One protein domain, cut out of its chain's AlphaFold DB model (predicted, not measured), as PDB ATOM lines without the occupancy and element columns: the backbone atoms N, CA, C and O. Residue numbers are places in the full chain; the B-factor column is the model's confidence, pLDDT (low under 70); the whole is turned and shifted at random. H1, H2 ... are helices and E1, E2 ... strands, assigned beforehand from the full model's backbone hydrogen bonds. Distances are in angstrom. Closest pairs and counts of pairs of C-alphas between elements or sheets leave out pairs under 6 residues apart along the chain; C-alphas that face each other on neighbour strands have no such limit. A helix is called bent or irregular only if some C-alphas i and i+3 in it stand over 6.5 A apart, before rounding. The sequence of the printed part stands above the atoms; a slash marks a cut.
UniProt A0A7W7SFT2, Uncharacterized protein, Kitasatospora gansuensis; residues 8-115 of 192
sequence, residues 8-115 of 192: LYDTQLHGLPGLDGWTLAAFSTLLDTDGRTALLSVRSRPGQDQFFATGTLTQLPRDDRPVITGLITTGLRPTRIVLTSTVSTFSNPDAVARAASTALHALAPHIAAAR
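Overview. This is residues 8 to 115 of the 192 residues of an uncharacterized protein of Kitasatospora gansuensis (UniProt A0A7W7SFT2). A small closed barrel of six antiparallel strands, E1 to E6, has one long helix, H1, packed across its outside, over E2, E3, E4 and E5. Chain order is also ring order: the strands form a meander, each the antiparallel neighbour of the one before, and E6 closes the ring on E1. The printed part has 108 residues, with six named strands and then one named helix; the class is mixed, helices and strands. The whole is compact and rounded, with a radius of gyration of the C-alphas of 13.2 A and spans of 37 by 33 by 30 A.

Arrangement. Begin with E1, residues 8 to 14, and E2, residues 23 to 33, an antiparallel hairpin; look there for N 11 and O 26, 2.8 A apart. E2 forms the next hairpin with E3, residues 37 to 43, where N 29 and O 41 are 2.8 A apart. E3 and E4, residues 50 to 59, have N 40 and O 53 at 2.8 A. E4 and E5, residues 66 to 73, have N 56 and O 69 at 2.8 A. E5 and E6, residues 80 to 89, have N 68 and O 81 at 2.8 A; E6 is beside residues 66 to 69 of E5. Back at the start, E6 and E1 close the barrel, antiparallel at 164 degrees, with N 10 and O 85 2.9 A apart. H1, residues 93 to 113, is on the barrel and outside it, at a height over the sheet of 8.2 A. It lies over E2, E3 and E5, and only just over E4, with 3 C-alphas. On the local plane it only just runs across the strands, at 63 degrees to E2. Its closest C-alphas to E2 are those of Ala 100 and Leu 31, 5.2 A apart; to E4, those of Ala 103 and Phe 52, 5.7 A apart. In H1, 15 of 17 O i to N i+4 pairs are within hydrogen-bond range.

Along the chain. Find C-alpha 8 at (352.463, 205.340, 295.772); from there E1 runs 18.3 A to C-alpha 14. E2 is 24.2 A long and bends by 70 degrees at residue 26, E3 is 19.2 A, and E4 is 24.7 A and bends by 71 degrees at residue 56. E5, 17.8 A, bends by 80 degrees at residue 70, and E6, 22.5 A, by 73 degrees at residue 85. H1 runs 30.0 A from C-alpha 93 at (356.906, 215.567, 288.341) to C-alpha 113 at (373.086, 213.635, 313.563). It is irregular, with C-alphas 106 and 109 7.2 A apart, and has a kink of 42 degrees near residue 107.

Size, cuts and confidence. The two C-alphas farthest apart, those of Gly 21 and Asp 94, are 38.3 A apart. The printed part has no cut and no long link. Mean pLDDT of the printed part is 86.3; look for values under 70 at residue 18, residues 45 to 49, 61 to 63 and 114 to 115.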
ATOM      1  N   LEU A   8     353.050 205.720 294.497       93.31
ATOM      2  CA  LEU A   8     352.463 205.340 295.772       93.31
ATOM      3  C   LEU A   8     352.444 203.815 295.875       93.31
ATOM      4  O   LEU A   8     351.909 203.130 295.000       93.31
ATOM      5  N   TYR A   9     352.981 203.305 296.972       93.81
ATOM      6  CA  TYR A   9     353.011 201.893 297.306       93.81
ATOM      7  C   TYR A   9     352.227 201.632 298.582       93.81
ATOM      8  O   TYR A   9     352.297 202.432 299.521       93.81
ATOM      9  N   ASP A  10     351.579 200.475 298.646       93.44
ATOM     10  CA  ASP A  10     351.300 199.835 299.924       93.44
ATOM     11  C   ASP A  10     352.634 199.435 300.547       93.44
ATOM     12  O   ASP A  10     353.539 198.934 299.863       93.44
ATOM     13  N   THR A  11     352.764 199.660 301.848       93.19
ATOM     14  CA  THR A  11     353.978 199.330 302.577       93.19
ATOM     15  C   THR A  11     353.717 198.655 303.898       93.19
ATOM     16  O   THR A  11     352.672 198.803 304.532       93.19
ATOM     17  N   GLN A  12     354.724 197.904 304.323       93.12
ATOM     18  CA  GLN A  12     354.784 197.315 305.647       93.12
ATOM     19  C   GLN A  12     355.965 197.915 306.401       93.12
ATOM     20  O   GLN A  12     357.109 197.870 305.941       93.12
ATOM     21  N   LEU A  13     355.675 198.481 307.568       91.94
ATOM     22  CA  LEU A  13     356.668 198.957 308.520       91.94
ATOM     23  C   LEU A  13     356.972 197.813 309.488       91.94
ATOM     24  O   LEU A  13     356.062 197.283 310.130       91.94
ATOM     25  N   HIS A  14     358.240 197.422 309.581       91.12
ATOM     26  CA  HIS A  14     358.682 196.333 310.452       91.12
ATOM     27  C   HIS A  14     359.528 196.855 311.607       91.12
ATOM     28  O   HIS A  14     360.253 197.836 311.454       91.12
ATOM     29  N   GLY A  15     359.484 196.138 312.735       84.94
ATOM     30  CA  GLY A  15     360.363 196.391 313.879       84.94
ATOM     31  C   GLY A  15     360.176 197.784 314.462       84.94
ATOM     32  O   GLY A  15     361.153 198.462 314.755       84.94
ATOM     33  N   LEU A  16     358.924 198.234 314.565       82.06
ATOM     34  CA  LEU A  16     358.617 199.441 315.322       82.06
ATOM     35  C   LEU A  16     358.915 199.181 316.810       82.06
ATOM     36  O   LEU A  16     358.565 198.100 317.297       82.06
ATOM     37  N   PRO A  17     359.510 200.146 317.537       74.50
ATOM     38  CA  PRO A  17     359.772 200.004 318.965       74.50
ATOM     39  C   PRO A  17     358.517 199.563 319.729       74.50
ATOM     40  O   PRO A  17     357.450 200.156 319.573       74.50
ATOM     41  N   GLY A  18     358.626 198.487 320.517       68.88
ATOM     42  CA  GLY A  18     357.504 197.928 321.283       68.88
ATOM     43  C   GLY A  18     356.565 196.986 320.544       68.88
ATOM     44  O   GLY A  18     355.677 196.396 321.159       68.88
ATOM     45  N   LEU A  19     356.740 196.837 319.233       70.56
ATOM     46  CA  LEU A  19     355.890 196.030 318.363       70.56
ATOM     47  C   LEU A  19     356.706 194.926 317.676       70.56
ATOM     48  O   LEU A  19     356.508 194.620 316.498       70.56
ATOM     49  N   ASP A  20     357.624 194.310 318.419       73.56
ATOM     50  CA  ASP A  20     358.479 193.240 317.907       73.56
ATOM     51  C   ASP A  20     357.648 192.069 317.367       73.56
ATOM     52  O   ASP A  20     356.737 191.555 318.022       73.56
ATOM     53  N   GLY A  21     357.950 191.655 316.134       72.56
ATOM     54  CA  GLY A  21     357.217 190.609 315.414       72.56
ATOM     55  C   GLY A  21     355.922 191.072 314.737       72.56
ATOM     56  O   GLY A  21     355.326 190.297 313.992       72.56
ATOM     57  N   TRP A  22     355.505 192.325 314.934       79.19
ATOM     58  CA  TRP A  22     354.347 192.907 314.258       79.19
ATOM     59  C   TRP A  22     354.779 193.724 313.042       79.19
ATOM     60  O   TRP A  22     355.905 194.216 312.936       79.19
ATOM     61  N   THR A  23     353.847 193.855 312.104       85.25
ATOM     62  CA  THR A  23     353.994 194.723 310.937       85.25
ATOM     63  C   THR A  23     352.853 195.719 310.939       85.25
ATOM     64  O   THR A  23     351.713 195.357 311.237       85.25
ATOM     65  N   LEU A  24     353.162 196.977 310.644       87.38
ATOM     66  CA  LEU A  24     352.154 198.017 310.489       87.38
ATOM     67  C   LEU A  24     351.976 198.308 309.002       87.38
ATOM     68  O   LEU A  24     352.941 198.646 308.320       87.38
ATOM     69  N   ALA A  25     350.747 198.172 308.509       89.69
ATOM     70  CA  ALA A  25     350.403 198.584 307.157       89.69
ATOM     71  C   ALA A  25     350.411 200.116 307.055       89.69
ATOM     72  O   ALA A  25     349.912 200.808 307.946       89.69
ATOM     73  N   ALA A  26     350.975 200.626 305.970       92.00
ATOM     74  CA  ALA A  26     351.068 202.042 305.655       92.00
ATOM     75  C   ALA A  26     351.043 202.233 304.132       92.00
ATOM     76  O   ALA A  26     350.999 201.271 303.366       92.00
ATOM     77  N   PHE A  27     351.091 203.487 303.701       93.19
ATOM     78  CA  PHE A  27     351.360 203.846 302.319       93.19
ATOM     79  C   PHE A  27     352.629 204.679 302.256       93.19
ATOM     80  O   PHE A  27     352.877 205.513 303.133       93.19
ATOM     81  N   SER A  28     353.418 204.502 301.202       94.12
ATOM     82  CA  SER A  28     354.570 205.366 300.961       94.12
ATOM     83  C   SER A  28     354.645 205.826 299.520       94.12
ATOM     84  O   SER A  28     354.409 205.044 298.605       94.12
ATOM     85  N   THR A  29     354.983 207.092 299.321       94.88
ATOM     86  CA  THR A  29     355.336 207.619 298.003       94.88
ATOM     87  C   THR A  29     356.851 207.645 297.885       94.88
ATOM     88  O   THR A  29     357.511 208.236 298.743       94.88
ATOM     89  N   LEU A  30     357.394 207.029 296.831       95.44
ATOM     90  CA  LEU A  30     358.809 207.166 296.490       95.44
ATOM     91  C   LEU A  30     359.033 208.537 295.857       95.44
ATOM     92  O   LEU A  30     358.539 208.800 294.763       95.44
ATOM     93  N   LEU A  31     359.727 209.418 296.568       95.69
ATOM     94  CA  LEU A  31     359.941 210.805 296.164       95.69
ATOM     95  C   LEU A  31     361.205 210.975 295.331       95.69
ATOM     96  O   LEU A  31     361.219 211.797 294.423       95.69
ATOM     97  N   ASP A  32     362.241 210.201 295.643       95.06
ATOM     98  CA  ASP A  32     363.511 210.217 294.927       95.06
ATOM     99  C   ASP A  32     364.272 208.901 295.148       95.06
ATOM    100  O   ASP A  32     364.063 208.211 296.155       95.06
ATOM    101  N   THR A  33     365.145 208.540 294.209       93.12
ATOM    102  CA  THR A  33     366.114 207.455 294.371       93.12
ATOM    103  C   THR A  33     367.284 207.596 293.400       93.12
ATOM    104  O   THR A  33     367.097 207.859 292.217       93.12
ATOM    105  N   ASP A  34     368.495 207.331 293.891       89.44
ATOM    106  CA  ASP A  34     369.719 207.214 293.080       89.44
ATOM    107  C   ASP A  34     370.014 205.754 292.664       89.44
ATOM    108  O   ASP A  34     371.094 205.437 292.167       89.44
ATOM    109  N   GLY A  35     369.065 204.837 292.901       83.56
ATOM    110  CA  GLY A  35     369.212 203.396 292.688       83.56
ATOM    111  C   GLY A  35     369.766 202.622 293.890       83.56
ATOM    112  O   GLY A  35     369.626 201.400 293.931       83.56
ATOM    113  N   ARG A  36     370.337 203.301 294.895       87.12
ATOM    114  CA  ARG A  36     370.859 202.689 296.132       87.12
ATOM    115  C   ARG A  36     370.200 203.233 297.392       87.12
ATOM    116  O   ARG A  36     370.075 202.511 298.374       87.12
ATOM    117  N   THR A  37     369.771 204.479 297.370       92.00
ATOM    118  CA  THR A  37     369.118 205.193 298.458       92.00
ATOM    119  C   THR A  37     367.726 205.582 297.992       92.00
ATOM    120  O   THR A  37     367.531 205.961 296.836       92.00
ATOM    121  N   ALA A  38     366.739 205.465 298.869       95.75
ATOM    122  CA  ALA A  38     365.364 205.852 298.587       95.75
ATOM    123  C   ALA A  38     364.927 206.951 299.549       95.75
ATOM    124  O   ALA A  38     365.107 206.815 300.757       95.75
ATOM    125  N   LEU A  39     364.298 207.994 299.009       96.88
ATOM    126  CA  LEU A  39     363.615 209.032 299.769       96.88
ATOM    127  C   LEU A  39     362.109 208.784 299.715       96.88
ATOM    128  O   LEU A  39     361.508 208.714 298.641       96.88
ATOM    129  N   LEU A  40     361.486 208.669 300.880       96.56
ATOM    130  CA  LEU A  40     360.092 208.280 301.029       96.56
ATOM    131  C   LEU A  40     359.313 209.335 301.813       96.56
ATOM    132  O   LEU A  40     359.772 209.844 302.836       96.56
ATOM    133  N   SER A  41     358.075 209.576 301.388       95.12
ATOM    134  CA  SER A  41     357.021 210.073 302.274       95.12
ATOM    135  C   SER A  41     356.160 208.895 302.698       95.12
ATOM    136  O   SER A  41     355.645 208.179 301.842       95.12
ATOM    137  N   VAL A  42     355.988 208.696 304.003       94.12
ATOM    138  CA  VAL A  42     355.232 207.582 304.575       94.12
ATOM    139  C   VAL A  42     354.041 208.116 305.361       94.12
ATOM    140  O   VAL A  42     354.139 209.116 306.069       94.12
ATOM    141  N   ARG A  43     352.901 207.438 305.231       91.06
ATOM    142  CA  ARG A  43     351.646 207.764 305.911       91.06
ATOM    143  C   ARG A  43     350.964 206.481 306.371       91.06
ATOM    144  O   ARG A  43     350.736 205.573 305.577       91.06
ATOM    145  N   SER A  44     350.639 206.391 307.656       74.69
ATOM    146  CA  SER A  44     349.978 205.221 308.256       74.69
ATOM    147  C   SER A  44     348.505 205.109 307.850       74.69
ATOM    148  O   SER A  44     347.990 204.001 307.702       74.69
ATOM    149  N   ARG A  45     347.815 206.241 307.648       65.88
ATOM    150  CA  ARG A  45     346.418 206.319 307.182       65.88
ATOM    151  C   ARG A  45     346.162 207.592 306.362       65.88
ATOM    152  O   ARG A  45     346.899 208.568 306.515       65.88
ATOM    153  N   PRO A  46     345.105 207.629 305.527       49.84
ATOM    154  CA  PRO A  46     344.637 208.871 304.914       49.84
ATOM    155  C   PRO A  46     344.283 209.899 306.000       49.84
ATOM    156  O   PRO A  46     343.483 209.601 306.884       49.84
ATOM    157  N   GLY A  47     344.892 211.088 305.953       51.00
ATOM    158  CA  GLY A  47     344.643 212.172 306.916       51.00
ATOM    159  C   GLY A  47     345.376 212.065 308.262       51.00
ATOM    160  O   GLY A  47     345.055 212.829 309.164       51.00
ATOM    161  N   GLN A  48     346.330 211.139 308.414       62.25
ATOM    162  CA  GLN A  48     347.199 211.039 309.597       62.25
ATOM    163  C   GLN A  48     348.614 211.576 309.353       62.25
ATOM    164  O   GLN A  48     348.992 211.862 308.215       62.25
ATOM    165  N   ASP A  49     349.376 211.664 310.450       63.94
ATOM    166  CA  ASP A  49     350.763 212.111 310.519       63.94
ATOM    167  C   ASP A  49     351.625 211.476 309.426       63.94
ATOM    168  O   ASP A  49     351.819 210.257 309.337       63.94
ATOM    169  N   GLN A  50     352.127 212.351 308.564       87.38
ATOM    170  CA  GLN A  50     353.097 212.027 307.538       87.38
ATOM    171  C   GLN A  50     354.491 212.145 308.147       87.38
ATOM    172  O   GLN A  50     354.819 213.164 308.751       87.38
ATOM    173  N   PHE A  51     355.335 211.141 307.924       92.00
ATOM    174  CA  PHE A  51     356.762 211.248 308.212       92.00
ATOM    175  C   PHE A  51     357.583 211.006 306.951       92.00
ATOM    176  O   PHE A  51     357.117 210.403 305.977       92.00
ATOM    177  N   PHE A  52     358.812 211.505 306.961       95.94
ATOM    178  CA  PHE A  52     359.770 211.284 305.890       95.94
ATOM    179  C   PHE A  52     360.794 210.253 306.324       95.94
ATOM    180  O   PHE A  52     361.136 210.169 307.504       95.94
ATOM    181  N   ALA A  53     361.264 209.464 305.365       95.62
ATOM    182  CA  ALA A  53     362.278 208.454 305.592       95.62
ATOM    183  C   ALA A  53     363.290 208.452 304.448       95.62
ATOM    184  O   ALA A  53     362.913 208.585 303.284       95.62
ATOM    185  N   THR A  54     364.560 208.258 304.779       95.88
ATOM    186  CA  THR A  54     365.606 207.917 303.815       95.88
ATOM    187  C   THR A  54     366.353 206.680 304.282       95.88
ATOM    188  O   THR A  54     366.461 206.437 305.483       95.88
ATOM    189  N   GLY A  55     366.836 205.864 303.353       93.19
ATOM    190  CA  GLY A  55     367.608 204.674 303.685       93.19
ATOM    191  C   GLY A  55     368.082 203.919 302.456       93.19
ATOM    192  O   GLY A  55     367.755 204.266 301.321       93.19
ATOM    193  N   THR A  56     368.848 202.858 302.693       92.69
ATOM    194  CA  THR A  56     369.390 202.011 301.626       92.69
ATOM    195  C   THR A  56     368.290 201.139 301.043       92.69
ATOM    196  O   THR A  56     367.690 200.331 301.750       92.69
ATOM    197  N   LEU A  57     368.057 201.290 299.747       92.31
ATOM    198  CA  LEU A  57     367.190 200.462 298.934       92.31
ATOM    199  C   LEU A  57     367.911 199.160 298.570       92.31
ATOM    200  O   LEU A  57     368.976 199.153 297.958       92.31
ATOM    201  N   THR A  58     367.304 198.044 298.942       89.81
ATOM    202  CA  THR A  58     367.792 196.687 298.697       89.81
ATOM    203  C   THR A  58     366.654 195.816 298.176       89.81
ATOM    204  O   THR A  58     365.482 196.183 298.261       89.81
ATOM    205  N   GLN A  59     366.981 194.648 297.630       82.06
ATOM    206  CA  GLN A  59     365.995 193.624 297.288       82.06
ATOM    207  C   GLN A  59     366.183 192.420 298.206       82.06
ATOM    208  O   GLN A  59     367.308 191.971 298.433       82.06
ATOM    209  N   LEU A  60     365.083 191.896 298.753       70.50
ATOM    210  CA  LEU A  60     365.142 190.676 299.555       70.50
ATOM    211  C   LEU A  60     365.387 189.454 298.651       70.50
ATOM    212  O   LEU A  60     364.602 189.239 297.729       70.50
ATOM    213  N   PRO A  61     366.361 188.577 298.973       61.25
ATOM    214  CA  PRO A  61     366.708 187.413 298.146       61.25
ATOM    215  C   PRO A  61     365.584 186.390 297.934       61.25
ATOM    216  O   PRO A  61     365.700 185.520 297.082       61.25
ATOM    217  N   ARG A  62     364.540 186.424 298.770       63.75
ATOM    218  CA  ARG A  62     363.453 185.432 298.770       63.75
ATOM    219  C   ARG A  62     362.122 185.957 298.241       63.75
ATOM    220  O   ARG A  62     361.201 185.158 298.135       63.75
ATOM    221  N   ASP A  63     361.988 187.257 297.973       64.50
ATOM    222  CA  ASP A  63     360.658 187.848 297.758       64.50
ATOM    223  C   ASP A  63     360.605 188.960 296.694       64.50
ATOM    224  O   ASP A  63     359.550 189.557 296.537       64.50
ATOM    225  N   ASP A  64     361.699 189.285 295.982       74.25
ATOM    226  CA  ASP A  64     361.793 190.322 294.918       74.25
ATOM    227  C   ASP A  64     361.177 191.701 295.248       74.25
ATOM    228  O   ASP A  64     361.003 192.581 294.385       74.25
ATOM    229  N   ARG A  65     360.844 191.896 296.523       87.69
ATOM    230  CA  ARG A  65     360.221 193.086 297.065       87.69
ATOM    231  C   ARG A  65     361.319 194.072 297.438       87.69
ATOM    232  O   ARG A  65     362.277 193.686 298.118       87.69
ATOM    233  N   PRO A  66     361.188 195.337 297.017       91.75
ATOM    234  CA  PRO A  66     362.087 196.391 297.443       91.75
ATOM    235  C   PRO A  66     361.952 196.629 298.944       91.75
ATOM    236  O   PRO A  66     360.845 196.779 299.469       91.75
ATOM    237  N   VAL A  67     363.089 196.689 299.627       93.25
ATOM    238  CA  VAL A  67     363.182 196.926 301.066       93.25
ATOM    239  C   VAL A  67     364.147 198.059 301.335       93.25
ATOM    240  O   VAL A  67     365.260 198.075 300.819       93.25
ATOM    241  N   ILE A  68     363.723 198.985 302.183       94.19
ATOM    242  CA  ILE A  68     364.530 200.107 302.629       94.19
ATOM    243  C   ILE A  68     364.985 199.839 304.064       94.19
ATOM    244  O   ILE A  68     364.155 199.614 304.949       94.19
ATOM    245  N   THR A  69     366.300 199.841 304.284       92.38
ATOM    246  CA  THR A  69     366.967 199.574 305.574       92.38
ATOM    247  C   THR A  69     367.935 200.695 305.945       92.38
ATOM    248  O   THR A  69     368.264 201.522 305.097       92.38
ATOM    249  N   GLY A  70     368.436 200.709 307.187       87.88
ATOM    250  CA  GLY A  70     369.323 201.785 307.653       87.88
ATOM    251  C   GLY A  70     368.594 203.126 307.630       87.88
ATOM    252  O   GLY A  70     369.071 204.090 307.038       87.88
ATOM    253  N   LEU A  71     367.369 203.120 308.156       90.94
ATOM    254  CA  LEU A  71     366.425 204.212 307.998       90.94
ATOM    255  C   LEU A  71     366.783 205.392 308.898       90.94
ATOM    256  O   LEU A  71     367.010 205.229 310.093       90.94
ATOM    257  N   ILE A  72     366.734 206.582 308.312       91.31
ATOM    258  CA  ILE A  72     366.709 207.867 309.005       91.31
ATOM    259  C   ILE A  72     365.319 208.447 308.768       91.31
ATOM    260  O   ILE A  72     364.884 208.563 307.621       91.31
ATOM    261  N   THR A  73     364.603 208.778 309.840       92.06
ATOM    262  CA  THR A  73     363.182 209.145 309.780       92.06
ATOM    263  C   THR A  73     362.879 210.385 310.609       92.06
ATOM    264  O   THR A  73     363.437 210.537 311.689       92.06
ATOM    265  N   THR A  74     361.920 211.207 310.180       89.88
ATOM    266  CA  THR A  74     361.427 212.369 310.955       89.88
ATOM    267  C   THR A  74     360.309 212.017 311.949       89.88
ATOM    268  O   THR A  74     359.641 212.906 312.465       89.88
ATOM    269  N   GLY A  75     360.011 210.731 312.143       87.12
ATOM    270  CA  GLY A  75     358.863 210.274 312.925       87.12
ATOM    271  C   GLY A  75     359.039 208.832 313.371       87.12
ATOM    272  O   GLY A  75     360.012 208.511 314.047       87.12
ATOM    273  N   LEU A  76     358.106 207.954 312.987       85.06
ATOM    274  CA  LEU A  76     358.194 206.530 313.318       85.06
ATOM    275  C   LEU A  76     359.529 205.936 312.866       85.06
ATOM    276  O   LEU A  76     359.967 206.188 311.746       85.06
ATOM    277  N   ARG A  77     360.102 205.077 313.716       87.50
ATOM    278  CA  ARG A  77     361.423 204.460 313.529       87.50
ATOM    279  C   ARG A  77     361.331 202.955 313.271       87.50
ATOM    280  O   ARG A  77     361.727 202.168 314.129       87.50
ATOM    281  N   PRO A  78     360.752 202.506 312.146       89.81
ATOM    282  CA  PRO A  78     360.818 201.097 311.797       89.81
ATOM    283  C   PRO A  78     362.267 200.714 311.479       89.81
ATOM    284  O   PRO A  78     363.042 201.522 310.976       89.81
ATOM    285  N   THR A  79     362.627 199.455 311.711       87.00
ATOM    286  CA  THR A  79     363.946 198.931 311.317       87.00
ATOM    287  C   THR A  79     364.063 198.740 309.808       87.00
ATOM    288  O   THR A  79     365.161 198.805 309.251       87.00
ATOM    289  N   ARG A  80     362.932 198.509 309.128       92.25
ATOM    290  CA  ARG A  80     362.842 198.461 307.664       92.25
ATOM    291  C   ARG A  80     361.440 198.782 307.151       92.25
ATOM    292  O   ARG A  80     360.442 198.517 307.826       92.25
ATOM    293  N   ILE A  81     361.381 199.266 305.914       94.44
ATOM    294  CA  ILE A  81     360.147 199.505 305.157       94.44
ATOM    295  C   ILE A  81     360.156 198.587 303.939       94.44
ATOM    296  O   ILE A  81     361.116 198.588 303.175       94.44
ATOM    297  N   VAL A  82     359.095 197.804 303.751       94.50
ATOM    298  CA  VAL A  82     358.931 196.922 302.587       94.50
ATOM    299  C   VAL A  82     357.872 197.511 301.666       94.50
ATOM    300  O   VAL A  82     356.759 197.781 302.119       94.50
ATOM    301  N   LEU A  83     358.203 197.690 300.384       93.38
ATOM    302  CA  LEU A  83     357.247 198.096 299.350       93.38
ATOM    303  C   LEU A  83     356.541 196.846 298.816       93.38
ATOM    304  O   LEU A  83     357.195 195.970 298.246       93.38
ATOM    305  N   THR A  84     355.228 196.726 299.021       91.50
ATOM    306  CA  THR A  84     354.504 195.481 298.710       91.50
ATOM    307  C   THR A  84     353.800 195.512 297.364       91.50
ATOM    308  O   THR A  84     353.920 194.555 296.604       91.50
ATOM    309  N   SER A  85     353.082 196.588 297.060       89.94
ATOM    310  CA  SER A  85     352.272 196.712 295.842       89.94
ATOM    311  C   SER A  85     352.195 198.159 295.394       89.94
ATOM    312  O   SER A  85     352.169 199.069 296.217       89.94
ATOM    313  N   THR A  86     352.155 198.377 294.083       91.44
ATOM    314  CA  THR A  86     351.887 199.694 293.504       91.44
ATOM    315  C   THR A  86     350.397 200.004 293.603       91.44
ATOM    316  O   THR A  86     349.575 199.235 293.113       91.44
ATOM    317  N   VAL A  87     350.062 201.144 294.206       90.50
ATOM    318  CA  VAL A  87     348.686 201.653 294.308       90.50
ATOM    319  C   VAL A  87     348.388 202.597 293.148       90.50
ATOM    320  O   VAL A  87     347.380 202.454 292.463       90.50
ATOM    321  N   SER A  88     349.271 203.570 292.914       89.38
ATOM    322  CA  SER A  88     349.111 204.566 291.853       89.38
ATOM    323  C   SER A  88     350.438 205.233 291.518       89.38
ATOM    324  O   SER A  88     351.277 205.403 292.397       89.38
ATOM    325  N   THR A  89     350.592 205.714 290.290       89.56
ATOM    326  CA  THR A  89     351.733 206.549 289.896       89.56
ATOM    327  C   THR A  89     351.255 207.972 289.637       89.56
ATOM    328  O   THR A  89     350.305 208.191 288.889       89.56
ATOM    329  N   PHE A  90     351.887 208.943 290.294       84.75
ATOM    330  CA  PHE A  90     351.611 210.359 290.113       84.75
ATOM    331  C   PHE A  90     352.297 210.865 288.843       84.75
ATOM    332  O   PHE A  90     353.508 210.736 288.686       84.75
ATOM    333  N   SER A  91     351.525 211.492 287.959       77.75
ATOM    334  CA  SER A  91     352.014 211.994 286.665       77.75
ATOM    335  C   SER A  91     352.580 213.418 286.719       77.75
ATOM    336  O   SER A  91     352.962 213.949 285.682       77.75
ATOM    337  N   ASN A  92     352.591 214.069 287.890       88.12
ATOM    338  CA  ASN A  92     353.051 215.452 288.050       88.12
ATOM    339  C   ASN A  92     354.464 215.492 288.670       88.12
ATOM    340  O   ASN A  92     354.580 215.445 289.900       88.12
ATOM    341  N   PRO A  93     355.529 215.592 287.853       86.31
ATOM    342  CA  PRO A  93     356.906 215.567 288.341       86.31
ATOM    343  C   PRO A  93     357.235 216.754 289.254       86.31
ATOM    344  O   PRO A  93     357.930 216.573 290.251       86.31
ATOM    345  N   ASP A  94     356.672 217.939 289.005       89.88
ATOM    346  CA  ASP A  94     356.941 219.126 289.828       89.88
ATOM    347  C   ASP A  94     356.393 218.976 291.250       89.88
ATOM    348  O   ASP A  94     356.992 219.446 292.219       89.88
ATOM    349  N   ALA A  95     355.240 218.320 291.399       88.56
ATOM    350  CA  ALA A  95     354.676 218.033 292.713       88.56
ATOM    351  C   ALA A  95     355.557 217.054 293.504       88.56
ATOM    352  O   ALA A  95     355.782 217.265 294.697       88.56
ATOM    353  N   VAL A  96     356.090 216.027 292.833       91.31
ATOM    354  CA  VAL A  96     357.015 215.058 293.436       91.31
ATOM    355  C   VAL A  96     358.327 215.738 293.827       91.31
ATOM    356  O   VAL A  96     358.770 215.574 294.960       91.31
ATOM    357  N   ALA A  97     358.893 216.579 292.958       91.50
ATOM    358  CA  ALA A  97     360.124 217.319 293.233       91.50
ATOM    359  C   ALA A  97     359.979 218.281 294.426       91.50
ATOM    360  O   ALA A  97     360.850 218.336 295.297       91.50
ATOM    361  N   ARG A  98     358.851 219.001 294.529       92.94
ATOM    362  CA  ARG A  98     358.557 219.839 295.704       92.94
ATOM    363  C   ARG A  98     358.467 219.008 296.981       92.94
ATOM    364  O   ARG A  98     359.075 219.375 297.983       92.94
ATOM    365  N   ALA A  99     357.755 217.882 296.941       92.06
ATOM    366  CA  ALA A  99     357.653 216.984 298.088       92.06
ATOM    367  C   ALA A  99     359.018 216.397 298.487       92.06
ATOM    368  O   ALA A  99     359.309 216.309 299.680       92.06
ATOM    369  N   ALA A 100     359.872 216.054 297.518       93.81
ATOM    370  CA  ALA A 100     361.243 215.606 297.755       93.81
ATOM    371  C   ALA A 100     362.080 216.694 298.445       93.81
ATOM    372  O   ALA A 100     362.727 216.422 299.455       93.81
ATOM    373  N   SER A 101     362.004 217.944 297.975       94.06
ATOM    374  CA  SER A 101     362.691 219.078 298.607       94.06
ATOM    375  C   SER A 101     362.232 219.297 300.054       94.06
ATOM    376  O   SER A 101     363.066 219.430 300.952       94.06
ATOM    377  N   THR A 102     360.920 219.243 300.315       94.38
ATOM    378  CA  THR A 102     360.374 219.308 301.679       94.38
ATOM    379  C   THR A 102     360.890 218.164 302.554       94.38
ATOM    380  O   THR A 102     361.295 218.401 303.691       94.38
ATOM    381  N   ALA A 103     360.911 216.937 302.030       93.62
ATOM    382  CA  ALA A 103     361.386 215.766 302.756       93.62
ATOM    383  C   ALA A 103     362.876 215.869 303.112       93.62
ATOM    384  O   ALA A 103     363.250 215.610 304.253       93.62
ATOM    385  N   LEU A 104     363.721 216.297 302.167       93.12
ATOM    386  CA  LEU A 104     365.151 216.506 302.401       93.12
ATOM    387  C   LEU A 104     365.405 217.597 303.439       93.12
ATOM    388  O   LEU A 104     366.232 217.407 304.326       93.12
ATOM    389  N   HIS A 105     364.673 218.710 303.367       92.81
ATOM    390  CA  HIS A 105     364.790 219.778 304.357       92.81
ATOM    391  C   HIS A 105     364.416 219.291 305.765       92.81
ATOM    392  O   HIS A 105     365.139 219.560 306.720       92.81
ATOM    393  N   ALA A 106     363.334 218.518 305.886       90.56
ATOM    394  CA  ALA A 106     362.906 217.947 307.160       90.56
ATOM    395  C   ALA A 106     363.881 216.880 307.695       90.56
ATOM    396  O   ALA A 106     364.089 216.787 308.901       90.56
ATOM    397  N   LEU A 107     364.500 216.086 306.815       90.75
ATOM    398  CA  LEU A 107     365.464 215.044 307.189       90.75
ATOM    399  C   LEU A 107     366.874 215.576 307.467       90.75
ATOM    400  O   LEU A 107     367.624 214.908 308.174       90.75
ATOM    401  N   ALA A 108     367.242 216.751 306.951       87.88
ATOM    402  CA  ALA A 108     368.574 217.339 307.095       87.88
ATOM    403  C   ALA A 108     369.154 217.288 308.528       87.88
ATOM    404  O   ALA A 108     370.277 216.797 308.671       87.88
ATOM    405  N   PRO A 109     368.437 217.705 309.597       84.38
ATOM    406  CA  PRO A 109     368.969 217.617 310.960       84.38
ATOM    407  C   PRO A 109     369.209 216.172 311.420       84.38
ATOM    408  O   PRO A 109     370.191 215.902 312.108       84.38
ATOM    409  N   HIS A 110     368.362 215.228 311.006       84.31
ATOM    410  CA  HIS A 110     368.498 213.814 311.366       84.31
ATOM    411  C   HIS A 110     369.652 213.142 310.613       84.31
ATOM    412  O   HIS A 110     370.374 212.331 311.185       84.31
ATOM    413  N   ILE A 111     369.861 213.504 309.344       83.50
ATOM    414  CA  ILE A 111     370.995 213.020 308.544       83.50
ATOM    415  C   ILE A 111     372.314 213.538 309.119       83.50
ATOM    416  O   ILE A 111     373.276 212.779 309.207       83.50
ATOM    417  N   ALA A 112     372.361 214.809 309.526       76.69
ATOM    418  CA  ALA A 112     373.542 215.387 310.160       76.69
ATOM    419  C   ALA A 112     373.893 214.663 311.471       76.69
ATOM    420  O   ALA A 112     375.053 214.318 311.673       76.69
ATOM    421  N   ALA A 113     372.894 214.362 312.307       70.06
ATOM    422  CA  ALA A 113     373.086 213.635 313.563       70.06
ATOM    423  C   ALA A 113     373.470 212.152 313.380       70.06
ATOM    424  O   ALA A 113     374.048 211.553 314.281       70.06
ATOM    425  N   ALA A 114     373.157 211.548 312.230       66.75
ATOM    426  CA  ALA A 114     373.396 210.131 311.958       66.75
ATOM    427  C   ALA A 114     374.783 209.818 311.362       66.75
ATOM    428  O   ALA A 114     375.038 208.659 311.031       66.75
ATOM    429  N   ARG A 115     375.672 210.810 311.180       63.47
ATOM    430  CA  ARG A 115     377.018 210.595 310.620       63.47
ATOM    431  C   ARG A 115     377.881 209.776 311.597       63.47
ATOM    432  O   ARG A 115     378.193 210.278 312.671       63.47
TER     433      ARG A 115